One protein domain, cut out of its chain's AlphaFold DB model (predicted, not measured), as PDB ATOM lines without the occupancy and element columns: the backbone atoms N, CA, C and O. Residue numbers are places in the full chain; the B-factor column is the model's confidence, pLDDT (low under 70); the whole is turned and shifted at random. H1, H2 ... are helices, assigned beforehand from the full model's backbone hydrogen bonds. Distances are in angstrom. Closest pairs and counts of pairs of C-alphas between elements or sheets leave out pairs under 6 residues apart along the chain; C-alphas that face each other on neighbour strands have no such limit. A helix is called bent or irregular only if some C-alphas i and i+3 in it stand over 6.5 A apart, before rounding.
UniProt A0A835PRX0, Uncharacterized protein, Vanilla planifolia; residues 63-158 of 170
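This is residues 63 to 158 of the 170 residues of an uncharacterized protein of Vanilla planifolia (UniProt A0A835PRX0). Three helices, H2, H3 and H4, run alternately back and forth as a small three-helix core, two helical hairpins that share the long helix H3, while a tail with the short helix H5 reaches away from it. The short helix H1 lies beside H2 and H3 at the other end of the domain, and a long link without a named element, residues 68 to 90, leads from it back to the core; in the tail, residues 150 to 158 stick out. The printed part has 96 residues with five named helices, H1 to H5 in chain order, and no named strand; the class is all helix, with 49 residues in the helices. It is only just loose, close to compact, with a radius of gyration of the C-alphas of 15.3 A, and spans 48 by 32 by 25 A.

Begin with the longest helix, H3, residues 107 to 124. H2, residues 91 to 102, touches residues 110 to 117 of H3 alone; look at Ile 101 and Ile 110, whose C-alphas are the closest, 5.5 A apart. This hairpin runs opposite ways at a shallow tilt of 15 degrees. H4, residues 126 to 136, touches residues 118 to 122 of H3 alone, with the C-alphas of Val 121 and Leu 129 closest, at 6.1 A. This second hairpin runs opposite ways at a shallow tilt of 30 degrees. H2 and H4 are near each other. H1, residues 64 to 67, is near H3, and is close to H2 but not clearly touching it; their closest C-alphas, those of Phe 65 and Ala 97, are 7.1 A apart. H5, residues 153 to 156, is apart from H1, H2, H3 and H4. In H2 and H3 every O i to N i+4 pair is within hydrogen-bond range, in H4 5 of 7 are, and H1 and H5 are too short for such a pair.

Find C-alpha 107 at (6.784, -97.475, 68.620); from there H3 runs 26.0 A to C-alpha 124 at (21.299, -77.163, 61.520). H2 measures 16.3 A from C-alpha 91 to C-alpha 102, and H4 15.8 A from C-alpha 126 to C-alpha 136. H4 is irregular: C-alphas 127 and 130 are 7.0 A apart. H1 and H5 have four residues each; H5 ends at C-alpha 156, at (33.209, -101.119, 87.990).

The two C-alphas farthest apart, those of Ser 73 and Arg 158, are 50.6 A apart. Without residues 150 to 158, which stand free, the body spans 40 by 33 by 21 A. The printed part has no cut; the links from H1 to H2 and from H4 to H5 are long, and those from H2 to H3 and from H3 to H4 are tight. In the B-factor column the mean pLDDT of the printed part is 82.7, and residues 63 to 66, 72 to 73, 149 to 150 and 153 to 156 are under 70.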
ATOM      1  N   ASP A  63       8.618 -74.710  73.996       62.47
ATOM      2  CA  ASP A  63       9.668 -75.644  74.389       62.47
ATOM      3  C   ASP A  63      10.094 -76.454  73.154       62.47
ATOM      4  O   ASP A  63       9.276 -77.186  72.592       62.47
ATOM      5  N   PRO A  64      11.358 -76.357  72.717       65.75
ATOM      6  CA  PRO A  64      11.851 -77.013  71.498       65.75
ATOM      7  C   PRO A  64      11.663 -78.539  71.569       65.75
ATOM      8  O   PRO A  64      11.567 -79.242  70.568       65.75
ATOM      9  N   PHE A  65      11.510 -79.049  72.790       68.12
ATOM     10  CA  PHE A  65      11.204 -80.431  73.131       68.12
ATOM     11  C   PHE A  65       9.735 -80.825  72.927       68.12
ATOM     12  O   PHE A  65       9.461 -81.970  72.578       68.12
ATOM     13  N   LEU A  66       8.788 -79.899  73.099       69.88
ATOM     14  CA  LEU A  66       7.375 -80.121  72.765       69.88
ATOM     15  C   LEU A  66       7.186 -80.251  71.250       69.88
ATOM     16  O   LEU A  66       6.313 -80.992  70.796       69.88
ATOM     17  N   GLU A  67       8.034 -79.589  70.463       75.69
ATOM     18  CA  GLU A  67       8.000 -79.697  69.007       75.69
ATOM     19  C   GLU A  67       8.425 -81.072  68.503       75.69
ATOM     20  O   GLU A  67       7.846 -81.567  67.541       75.69
ATOM     21  N   LEU A  68       9.350 -81.743  69.194       78.81
ATOM     22  CA  LEU A  68       9.786 -83.095  68.829       78.81
ATOM     23  C   LEU A  68       8.655 -84.131  68.900       78.81
ATOM     24  O   LEU A  68       8.720 -85.142  68.203       78.81
ATOM     25  N   LYS A  69       7.604 -83.876  69.692       78.62
ATOM     26  CA  LYS A  69       6.422 -84.746  69.814       78.62
ATOM     27  C   LYS A  69       5.372 -84.493  68.719       78.62
ATOM     28  O   LYS A  69       4.398 -85.241  68.623       78.62
ATOM     29  N   LYS A  70       5.536 -83.450  67.891       79.31
ATOM     30  CA  LYS A  70       4.647 -83.181  66.751       79.31
ATOM     31  C   LYS A  70       4.795 -84.284  65.700       79.31
ATOM     32  O   LYS A  70       5.870 -84.852  65.505       79.31
ATOM     33  N   LYS A  71       3.707 -84.579  64.986       74.62
ATOM     34  CA  LYS A  71       3.763 -85.485  63.834       74.62
ATOM     35  C   LYS A  71       4.612 -84.853  62.733       74.62
ATOM     36  O   LYS A  71       4.579 -83.640  62.549       74.62
ATOM     37  N   GLY A  72       5.329 -85.681  61.977       66.31
ATOM     38  CA  GLY A  72       6.303 -85.216  60.984       66.31
ATOM     39  C   GLY A  72       5.755 -84.335  59.849       66.31
ATOM     40  O   GLY A  72       6.563 -83.780  59.116       66.31
ATOM     41  N   SER A  73       4.431 -84.202  59.682       67.31
ATOM     42  CA  SER A  73       3.815 -83.294  58.699       67.31
ATOM     43  C   SER A  73       3.858 -81.821  59.114       67.31
ATOM     44  O   SER A  73       3.933 -80.961  58.246       67.31
ATOM     45  N   ASP A  74       3.847 -81.547  60.422       75.38
ATOM     46  CA  ASP A  74       3.696 -80.195  60.986       75.38
ATOM     47  C   ASP A  74       4.954 -79.782  61.775       75.38
ATOM     48  O   ASP A  74       4.899 -78.957  62.691       75.38
ATOM     49  N   PHE A  75       6.085 -80.439  61.494       79.94
ATOM     50  CA  PHE A  75       7.330 -80.275  62.233       79.94
ATOM     51  C   PHE A  75       8.284 -79.308  61.530       79.94
ATOM     52  O   PHE A  75       8.771 -79.601  60.437       79.94
ATOM     53  N   ASP A  76       8.616 -78.208  62.208       81.12
ATOM     54  CA  ASP A  76       9.609 -77.242  61.749       81.12
ATOM     55  C   ASP A  76      10.990 -77.551  62.354       81.12
ATOM     56  O   ASP A  76      11.216 -77.342  63.549       81.12
ATOM     57  N   PRO A  77      11.971 -78.005  61.551       79.56
ATOM     58  CA  PRO A  77      13.262 -78.451  62.073       79.56
ATOM     59  C   PRO A  77      14.126 -77.318  62.646       79.56
ATOM     60  O   PRO A  77      15.010 -77.581  63.455       79.56
ATOM     61  N   ARG A  78      13.881 -76.063  62.247       79.31
ATOM     62  CA  ARG A  78      14.607 -74.891  62.765       79.31
ATOM     63  C   ARG A  78      14.063 -74.389  64.103       79.31
ATOM     64  O   ARG A  78      14.812 -73.769  64.845       79.31
ATOM     65  N   ALA A  79      12.791 -74.638  64.405       78.81
ATOM     66  CA  ALA A  79      12.164 -74.175  65.642       78.81
ATOM     67  C   ALA A  79      12.528 -75.074  66.843       78.81
ATOM     68  O   ALA A  79      12.686 -74.587  67.961       78.81
ATOM     69  N   ALA A  80      12.793 -76.357  66.581       78.12
ATOM     70  CA  ALA A  80      13.253 -77.316  67.580       78.12
ATOM     71  C   ALA A  80      14.775 -77.270  67.843       78.12
ATOM     72  O   ALA A  80      15.262 -77.959  68.744       78.12
ATOM     73  N   ALA A  81      15.537 -76.495  67.062       80.00
ATOM     74  CA  ALA A  81      16.986 -76.374  67.208       80.00
ATOM     75  C   ALA A  81      17.352 -75.334  68.282       80.00
ATOM     76  O   ALA A  81      16.966 -74.169  68.207       80.00
ATOM     77  N   ASN A  82      18.158 -75.751  69.264       80.44
ATOM     78  CA  ASN A  82      18.606 -74.894  70.376       80.44
ATOM     79  C   ASN A  82      19.999 -74.289  70.157       80.44
ATOM     80  O   ASN A  82      20.589 -73.751  71.094       80.44
ATOM     81  N   TRP A  83      20.552 -74.434  68.955       84.56
ATOM     82  CA  TRP A  83      21.902 -74.011  68.593       84.56
ATOM     83  C   TRP A  83      21.892 -73.306  67.237       84.56
ATOM     84  O   TRP A  83      20.895 -73.340  66.514       84.56
ATOM     85  N   LYS A  84      22.984 -72.605  66.923       81.12
ATOM     86  CA  LYS A  84      23.118 -71.888  65.650       81.12
ATOM     87  C   LYS A  84      23.527 -72.841  64.528       81.12
ATOM     88  O   LYS A  84      24.217 -73.827  64.773       81.12
ATOM     89  N   ASP A  85      23.162 -72.493  63.296       80.88
ATOM     90  CA  ASP A  85      23.615 -73.205  62.097       80.88
ATOM     91  C   ASP A  85      25.159 -73.277  62.092       80.88
ATOM     92  O   ASP A  85      25.839 -72.254  62.204       80.88
ATOM     93  N   GLY A  86      25.705 -74.493  61.996       80.06
ATOM     94  CA  GLY A  86      27.151 -74.752  62.028       80.06
ATOM     95  C   GLY A  86      27.781 -74.984  63.411       80.06
ATOM     96  O   GLY A  86      28.958 -75.332  63.468       80.06
ATOM     97  N   GLU A  87      27.047 -74.825  64.518       85.75
ATOM     98  CA  GLU A  87      27.530 -75.222  65.853       85.75
ATOM     99  C   GLU A  87      27.256 -76.708  66.125       85.75
ATOM    100  O   GLU A  87      26.185 -77.194  65.766       85.75
ATOM    101  N   PRO A  88      28.171 -77.429  66.797       86.56
ATOM    102  CA  PRO A  88      28.003 -78.856  67.025       86.56
ATOM    103  C   PRO A  88      26.749 -79.163  67.844       86.56
ATOM    104  O   PRO A  88      26.381 -78.406  68.748       86.56
ATOM    105  N   VAL A  89      26.127 -80.313  67.571       87.94
ATOM    106  CA  VAL A  89      24.875 -80.719  68.225       87.94
ATOM    107  C   VAL A  89      25.092 -80.852  69.741       87.94
ATOM    108  O   VAL A  89      25.861 -81.711  70.189       87.94
ATOM    109  N   PRO A  90      24.393 -80.063  70.581       90.44
ATOM    110  CA  PRO A  90      24.542 -80.158  72.025       90.44
ATOM    111  C   PRO A  90      24.063 -81.516  72.544       90.44
ATOM    112  O   PRO A  90      22.906 -81.895  72.355       90.44
ATOM    113  N   PHE A  91      24.901 -82.217  73.313       89.19
ATOM    114  CA  PHE A  91      24.512 -83.497  73.926       89.19
ATOM    115  C   PHE A  91      23.257 -83.375  74.808       89.19
ATOM    116  O   PHE A  91      22.457 -84.303  74.883       89.19
ATOM    117  N   LEU A  92      23.037 -82.211  75.432       89.75
ATOM    118  CA  LEU A  92      21.843 -81.945  76.238       89.75
ATOM    119  C   LEU A  92      20.542 -82.058  75.428       89.75
ATOM    120  O   LEU A  92      19.539 -82.542  75.952       89.75
ATOM    121  N   PHE A  93      20.556 -81.623  74.164       88.81
ATOM    122  CA  PHE A  93      19.409 -81.767  73.271       88.81
ATOM    123  C   PHE A  93      19.104 -83.245  73.025       88.81
ATOM    124  O   PHE A  93      17.970 -83.687  73.210       88.81
ATOM    125  N   PHE A  94      20.138 -84.022  72.712       88.81
ATOM    126  CA  PHE A  94      20.005 -85.452  72.473       88.81
ATOM    127  C   PHE A  94      19.552 -86.222  73.725       88.81
ATOM    128  O   PHE A  94      18.623 -87.023  73.657       88.81
ATOM    129  N   ALA A  95      20.140 -85.937  74.889       90.75
ATOM    130  CA  ALA A  95      19.774 -86.571  76.153       90.75
ATOM    131  C   ALA A  95      18.302 -86.325  76.521       90.75
ATOM    132  O   ALA A  95      17.597 -87.248  76.923       90.75
ATOM    133  N   ARG A  96      17.810 -85.097  76.330       88.94
ATOM    134  CA  ARG A  96      16.395 -84.774  76.546       88.94
ATOM    135  C   ARG A  96      15.480 -85.445  75.522       88.94
ATOM    136  O   ARG A  96      14.387 -85.866  75.883       88.94
ATOM    137  N   ALA A  97      15.909 -85.595  74.270       90.19
ATOM    138  CA  ALA A  97      15.148 -86.365  73.290       90.19
ATOM    139  C   ALA A  97      15.035 -87.849  73.689       90.19
ATOM    140  O   ALA A  97      13.956 -88.429  73.587       90.19
ATOM    141  N   LEU A  98      16.111 -88.447  74.213       90.50
ATOM    142  CA  LEU A  98      16.084 -89.809  74.760       90.50
ATOM    143  C   LEU A  98      15.181 -89.937  75.994       90.50
ATOM    144  O   LEU A  98      14.526 -90.965  76.160       90.50
ATOM    145  N   ASP A  99      15.105 -88.908  76.836       91.44
ATOM    146  CA  ASP A  99      14.177 -88.871  77.970       91.44
ATOM    147  C   ASP A  99      12.709 -88.841  77.498       91.44
ATOM    148  O   ASP A  99      11.871 -89.609  77.973       91.44
ATOM    149  N   LEU A 100      12.396 -88.050  76.465       89.75
ATOM    150  CA  LEU A 100      11.071 -88.066  75.829       89.75
ATOM    151  C   LEU A 100      10.721 -89.440  75.250       89.75
ATOM    152  O   LEU A 100       9.597 -89.908  75.421       89.75
ATOM    153  N   ILE A 101      11.683 -90.091  74.593       91.19
ATOM    154  CA  ILE A 101      11.522 -91.445  74.048       91.19
ATOM    155  C   ILE A 101      11.297 -92.463  75.167       91.19
ATOM    156  O   ILE A 101      10.455 -93.343  75.026       91.19
ATOM    157  N   SER A 102      12.013 -92.331  76.285       90.94
ATOM    158  CA  SER A 102      11.899 -93.234  77.439       90.94
ATOM    159  C   SER A 102      10.526 -93.156  78.110       90.94
ATOM    160  O   SER A 102      10.040 -94.151  78.643       90.94
ATOM    161  N   ASN A 103       9.882 -91.989  78.050       91.00
ATOM    162  CA  ASN A 103       8.535 -91.767  78.572       91.00
ATOM    163  C   ASN A 103       7.416 -92.197  77.600       91.00
ATOM    164  O   ASN A 103       6.247 -92.235  77.988       91.00
ATOM    165  N   GLU A 104       7.739 -92.524  76.348       91.69
ATOM    166  CA  GLU A 104       6.770 -92.899  75.322       91.69
ATOM    167  C   GLU A 104       6.692 -94.426  75.166       91.69
ATOM    168  O   GLU A 104       7.701 -95.121  75.101       91.69
ATOM    169  N   SER A 105       5.479 -94.978  75.072       89.75
ATOM    170  CA  SER A 105       5.273 -96.434  74.936       89.75
ATOM    171  C   SER A 105       4.936 -96.879  73.507       89.75
ATOM    172  O   SER A 105       4.982 -98.070  73.189       89.75
ATOM    173  N   GLY A 106       4.607 -95.939  72.617       91.81
ATOM    174  CA  GLY A 106       4.237 -96.223  71.234       91.81
ATOM    175  C   GLY A 106       5.443 -96.244  70.300       91.81
ATOM    176  O   GLY A 106       6.080 -95.216  70.099       91.81
ATOM    177  N   ARG A 107       5.701 -97.373  69.624       90.56
ATOM    178  CA  ARG A 107       6.784 -97.475  68.620       90.56
ATOM    179  C   ARG A 107       6.694 -96.396  67.535       90.56
ATOM    180  O   ARG A 107       7.720 -95.874  67.128       90.56
ATOM    181  N   ILE A 108       5.485 -96.066  67.072       92.12
ATOM    182  CA  ILE A 108       5.274 -95.033  66.044       92.12
ATOM    183  C   ILE A 108       5.700 -93.661  66.575       92.12
ATOM    184  O   ILE A 108       6.479 -92.978  65.924       92.12
ATOM    185  N   ALA A 109       5.268 -93.308  67.788       89.69
ATOM    186  CA  ALA A 109       5.626 -92.043  68.419       89.69
ATOM    187  C   ALA A 109       7.135 -91.952  68.708       89.69
ATOM    188  O   ALA A 109       7.741 -90.916  68.458       89.69
ATOM    189  N   ILE A 110       7.764 -93.046  69.150       91.62
ATOM    190  CA  ILE A 110       9.222 -93.124  69.323       91.62
ATOM    191  C   ILE A 110       9.941 -92.861  67.993       91.62
ATOM    192  O   ILE A 110      10.858 -92.041  67.938       91.62
ATOM    193  N   THR A 111       9.520 -93.532  66.916       91.69
ATOM    194  CA  THR A 111      10.105 -93.331  65.584       91.69
ATOM    195  C   THR A 111       9.902 -91.899  65.099       91.69
ATOM    196  O   THR A 111      10.839 -91.323  64.557       91.69
ATOM    197  N   ASP A 112       8.727 -91.308  65.320       90.75
ATOM    198  CA  ASP A 112       8.440 -89.920  64.949       90.75
ATOM    199  C   ASP A 112       9.370 -88.945  65.682       90.75
ATOM    200  O   ASP A 112       9.981 -88.092  65.038       90.75
ATOM    201  N   ILE A 113       9.559 -89.122  66.996       90.31
ATOM    202  CA  ILE A 113      10.462 -88.291  67.808       90.31
ATOM    203  C   ILE A 113      11.903 -88.400  67.295       90.31
ATOM    204  O   ILE A 113      12.541 -87.380  67.040       90.31
ATOM    205  N   ILE A 114      12.415 -89.619  67.087       91.56
ATOM    206  CA  ILE A 114      13.778 -89.836  66.572       91.56
ATOM    207  C   ILE A 114      13.935 -89.248  65.161       91.56
ATOM    208  O   ILE A 114      14.944 -88.611  64.859       91.56
ATOM    209  N   CYS A 115      12.934 -89.410  64.294       91.25
ATOM    210  CA  CYS A 115      12.959 -88.827  62.954       91.25
ATOM    211  C   CYS A 115      12.976 -87.297  63.006       91.25
ATOM    212  O   CYS A 115      13.700 -86.672  62.234       91.25
ATOM    213  N   ASN A 116      12.216 -86.685  63.916       91.06
ATOM    214  CA  ASN A 116      12.227 -85.239  64.120       91.06
ATOM    215  C   ASN A 116      13.597 -84.760  64.613       91.06
ATOM    216  O   ASN A 116      14.130 -83.806  64.053       91.06
ATOM    217  N   VAL A 117      14.232 -85.477  65.547       91.06
ATOM    218  CA  VAL A 117      15.619 -85.211  65.969       91.06
ATOM    219  C   VAL A 117      16.567 -85.231  64.767       91.06
ATOM    220  O   VAL A 117      17.277 -84.256  64.538       91.06
ATOM    221  N   PHE A 118      16.545 -86.271  63.931       91.44
ATOM    222  CA  PHE A 118      17.421 -86.313  62.755       91.44
ATOM    223  C   PHE A 118      17.119 -85.202  61.742       91.44
ATOM    224  O   PHE A 118      18.054 -84.633  61.185       91.44
ATOM    225  N   ARG A 119      15.848 -84.818  61.555       89.75
ATOM    226  CA  ARG A 119      15.476 -83.665  60.716       89.75
ATOM    227  C   ARG A 119      16.062 -82.352  61.242       89.75
ATOM    228  O   ARG A 119      16.534 -81.558  60.434       89.75
ATOM    229  N   THR A 120      16.068 -82.129  62.562       90.12
ATOM    230  CA  THR A 120      16.713 -80.936  63.154       90.12
ATOM    231  C   THR A 120      18.218 -80.926  62.921       90.12
ATOM    232  O   THR A 120      18.759 -79.918  62.476       90.12
ATOM    233  N   VAL A 121      18.885 -82.064  63.136       90.50
ATOM    234  CA  VAL A 121      20.335 -82.190  62.950       90.50
ATOM    235  C   VAL A 121      20.706 -81.975  61.485       90.50
ATOM    236  O   VAL A 121      21.600 -81.191  61.200       90.50
ATOM    237  N   MET A 122      19.967 -82.570  60.546       89.38
ATOM    238  CA  MET A 122      20.180 -82.347  59.112       89.38
ATOM    239  C   MET A 122      20.006 -80.880  58.697       89.38
ATOM    240  O   MET A 122      20.684 -80.434  57.774       89.38
ATOM    241  N   ALA A 123      19.095 -80.143  59.340       87.94
ATOM    242  CA  ALA A 123      18.831 -78.745  59.014       87.94
ATOM    243  C   ALA A 123      19.866 -77.774  59.606       87.94
ATOM    244  O   ALA A 123      20.191 -76.786  58.952       87.94
ATOM    245  N   ALA A 124      20.358 -78.039  60.820       87.81
ATOM    246  CA  ALA A 124      21.299 -77.163  61.520       87.81
ATOM    247  C   ALA A 124      22.769 -77.501  61.210       87.81
ATOM    248  O   ALA A 124      23.570 -76.609  60.931       87.81
ATOM    249  N   THR A 125      23.121 -78.790  61.254       87.81
ATOM    250  CA  THR A 125      24.499 -79.294  61.145       87.81
ATOM    251  C   THR A 125      24.543 -80.695  60.527       87.81
ATOM    252  O   THR A 125      24.522 -81.697  61.251       87.81
ATOM    253  N   PRO A 126      24.634 -80.800  59.190       87.88
ATOM    254  CA  PRO A 126      24.634 -82.092  58.506       87.88
ATOM    255  C   PRO A 126      25.861 -82.960  58.831       87.88
ATOM    256  O   PRO A 126      25.754 -84.186  58.785       87.88
ATOM    257  N   ASP A 127      26.991 -82.355  59.207       89.44
ATOM    258  CA  ASP A 127      28.238 -83.069  59.524       89.44
ATOM    259  C   ASP A 127      28.120 -83.942  60.791       89.44
ATOM    260  O   ASP A 127      28.710 -85.021  60.873       89.44
ATOM    261  N   ASP A 128      27.274 -83.538  61.743       89.81
ATOM    262  CA  ASP A 128      27.057 -84.235  63.018       89.81
ATOM    263  C   ASP A 128      25.962 -85.315  62.951       89.81
ATOM    264  O   ASP A 128      25.636 -85.972  63.950       89.81
ATOM    265  N   LEU A 129      25.382 -85.556  61.775       90.19
ATOM    266  CA  LEU A 129      24.340 -86.569  61.611       90.19
ATOM    267  C   LEU A 129      24.867 -87.977  61.920       90.19
ATOM    268  O   LEU A 129      24.236 -88.738  62.656       90.19
ATOM    269  N   LEU A 130      26.035 -88.317  61.377       90.38
ATOM    270  CA  LEU A 130      26.652 -89.630  61.536       90.38
ATOM    271  C   LEU A 130      26.944 -89.981  63.010       90.38
ATOM    272  O   LEU A 130      26.476 -91.032  63.462       90.38
ATOM    273  N   PRO A 131      27.642 -89.134  63.799       88.44
ATOM    274  CA  PRO A 131      27.862 -89.415  65.217       88.44
ATOM    275  C   PRO A 131      26.550 -89.486  66.010       88.44
ATOM    276  O   PRO A 131      26.431 -90.321  66.905       88.44
ATOM    277  N   THR A 132      25.535 -88.694  65.651       90.19
ATOM    278  CA  THR A 132      24.216 -88.757  66.305       90.19
ATOM    279  C   THR A 132      23.538 -90.113  66.079       90.19
ATOM    280  O   THR A 132      22.993 -90.705  67.015       90.19
ATOM    281  N   VAL A 133      23.597 -90.661  64.861       91.25
ATOM    282  CA  VAL A 133      23.048 -91.994  64.548       91.25
ATOM    283  C   VAL A 133      23.803 -93.094  65.300       91.25
ATOM    284  O   VAL A 133      23.177 -93.987  65.875       91.25
ATOM    285  N   TYR A 134      25.133 -93.011  65.358       89.88
ATOM    286  CA  TYR A 134      25.951 -93.951  66.127       89.88
ATOM    287  C   TYR A 134      25.605 -93.935  67.619       89.88
ATOM    288  O   TYR A 134      25.358 -94.991  68.211       89.88
ATOM    289  N   LEU A 135      25.473 -92.742  68.196       89.44
ATOM    290  CA  LEU A 135      25.074 -92.555  69.587       89.44
ATOM    291  C   LEU A 135      23.670 -93.120  69.865       89.44
ATOM    292  O   LEU A 135      23.464 -93.788  70.874       89.44
ATOM    293  N   SER A 136      22.731 -92.934  68.933       88.94
ATOM    294  CA  SER A 136      21.370 -93.498  68.999       88.94
ATOM    295  C   SER A 136      21.371 -95.027  69.023       88.94
ATOM    296  O   SER A 136      20.580 -95.647  69.729       88.94
ATOM    297  N   ALA A 137      22.274 -95.640  68.257       88.19
ATOM    298  CA  ALA A 137      22.444 -97.085  68.203       88.19
ATOM    299  C   ALA A 137      23.295 -97.642  69.360       88.19
ATOM    300  O   ALA A 137      23.510 -98.855  69.417       88.19
ATOM    301  N   ASN A 138      23.800 -96.781  70.255       87.62
ATOM    302  CA  ASN A 138      24.793 -97.125  71.273       87.62
ATOM    303  C   ASN A 138      25.999 -97.881  70.672       87.62
ATOM    304  O   ASN A 138      26.483 -98.878  71.212       87.62
ATOM    305  N   ARG A 139      26.445 -97.445  69.487       83.75
ATOM    306  CA  ARG A 139      27.618 -97.967  68.776       83.75
ATOM    307  C   ARG A 139      28.625 -96.840  68.610       83.75
ATOM    308  O   ARG A 139      28.238 -95.707  68.378       83.75
ATOM    309  N   ILE A 140      29.911 -97.155  68.709       80.62
ATOM    310  CA  ILE A 140      30.994 -96.165  68.544       80.62
ATOM    311  C   ILE A 140      31.667 -96.270  67.185       80.62
ATOM    312  O   ILE A 140      32.275 -95.311  66.724       80.62
ATOM    313  N   ALA A 141      31.528 -97.419  66.534       78.19
ATOM    314  CA  ALA A 141      32.135 -97.693  65.251       78.19
ATOM    315  C   ALA A 141      31.235 -98.623  64.429       78.19
ATOM    316  O   ALA A 141      30.358 -99.302  64.989       78.19
ATOM    317  N   PRO A 142      31.450 -98.685  63.106       77.06
ATOM    318  CA  PRO A 142      30.898 -99.739  62.282       77.06
ATOM    319  C   PRO A 142      31.183-101.130  62.872       77.06
ATOM    320  O   PRO A 142      32.268-101.376  63.401       77.06
ATOM    321  N   PRO A 143      30.254-102.090  62.729       70.81
ATOM    322  CA  PRO A 143      30.405-103.426  63.310       70.81
ATOM    323  C   PRO A 143      31.614-104.206  62.768       70.81
ATOM    324  O   PRO A 143      32.005-105.201  63.369       70.81
ATOM    325  N   HIS A 144      32.202-103.773  61.650       76.06
ATOM    326  CA  HIS A 144      33.370-104.403  61.037       76.06
ATOM    327  C   HIS A 144      34.717-103.896  61.584       76.06
ATOM    328  O   HIS A 144      35.727-104.546  61.345       76.06
ATOM    329  N   GLU A 145      34.751-102.776  62.317       75.38
ATOM    330  CA  GLU A 145      35.992-102.228  62.890       75.38
ATOM    331  C   GLU A 145      36.327-102.818  64.271       75.38
ATOM    332  O   GLU A 145      37.432-102.628  64.769       75.38
ATOM    333  N   GLY A 146      35.403-103.561  64.895       70.56
ATOM    334  CA  GLY A 146      35.667-104.293  66.142       70.56
ATOM    335  C   GLY A 146      36.052-103.414  67.339       70.56
ATOM    336  O   GLY A 146      36.650-103.906  68.293       70.56
ATOM    337  N   ILE A 147      35.741-102.114  67.297       75.88
ATOM    338  CA  ILE A 147      36.084-101.167  68.361       75.88
ATOM    339  C   ILE A 147      35.117-101.366  69.530       75.88
ATOM    340  O   ILE A 147      33.942-100.998  69.464       75.88
ATOM    341  N   GLU A 148      35.625-101.948  70.614       74.50
ATOM    342  CA  GLU A 148      34.883-102.150  71.853       74.50
ATOM    343  C   GLU A 148      35.249-101.088  72.893       74.50
ATOM    344  O   GLU A 148      36.417-100.760  73.121       74.50
ATOM    345  N   LEU A 149      34.233-100.568  73.584       69.19
ATOM    346  CA  LEU A 149      34.447 -99.884  74.851       69.19
ATOM    347  C   LEU A 149      34.929-100.933  75.845       69.19
ATOM    348  O   LEU A 149      34.131-101.754  76.287       69.19
ATOM    349  N   GLY A 150      36.191-100.875  76.265       68.75
ATOM    350  CA  GLY A 150      36.729-101.675  77.379       68.75
ATOM    351  C   GLY A 150      36.093-101.364  78.751       68.75
ATOM    352  O   GLY A 150      36.754-101.462  79.786       68.75
ATOM    353  N   ILE A 151      34.830-100.924  78.767       71.69
ATOM    354  CA  ILE A 151      33.964-100.747  79.927       71.69
ATOM    355  C   ILE A 151      33.252-102.081  80.166       71.69
ATOM    356  O   ILE A 151      32.068-102.272  79.902       71.69
ATOM    357  N   GLU A 152      34.012-103.043  80.654       73.25
ATOM    358  CA  GLU A 152      33.475-104.277  81.209       73.25
ATOM    359  C   GLU A 152      32.916-104.007  82.618       73.25
ATOM    360  O   GLU A 152      33.549-103.328  83.431       73.25
ATOM    361  N   MET A 153      31.748-104.575  82.948       62.91
ATOM    362  CA  MET A 153      31.137-104.502  84.293       62.91
ATOM    363  C   MET A 153      32.123-104.914  85.410       62.91
ATOM    364  O   MET A 153      32.030-104.456  86.549       62.91
ATOM    365  N   LEU A 154      33.125-105.733  85.072       65.88
ATOM    366  CA  LEU A 154      34.195-106.183  85.962       65.88
ATOM    367  C   LEU A 154      35.146-105.053  86.412       65.88
ATOM    368  O   LEU A 154      35.750-105.139  87.480       65.88
ATOM    369  N   ARG A 155      35.268-103.965  85.642       60.12
ATOM    370  CA  ARG A 155      36.070-102.792  86.021       60.12
ATOM    371  C   ARG A 155      35.348-101.895  87.030       60.12
ATOM    372  O   ARG A 155      36.015-101.207  87.795       60.12
ATOM    373  N   TRP A 156      34.015-101.932  87.071       57.19
ATOM    374  CA  TRP A 156      33.209-101.119  87.990       57.19
ATOM    375  C   TRP A 156      33.219-101.645  89.431       57.19
ATOM    376  O   TRP A 156      33.206-100.867  90.380       57.19
ATOM    377  N   SER A 157      33.297-102.965  89.618       70.94
ATOM    378  CA  SER A 157      33.373-103.570  90.955       70.94
ATOM    379  C   SER A 157      34.760-103.462  91.592       70.94
ATOM    380  O   SER A 157      34.919-103.765  92.778       70.94
ATOM    381  N   ARG A 158      35.776-103.019  90.836       72.62
ATOM    382  CA  ARG A 158      37.109-102.784  91.385       72.62
ATOM    383  C   ARG A 158      37.112-101.489  92.205       72.62
ATOM    384  O   ARG A 158      36.868-100.419  91.649       72.62
TER     385      ARG A 158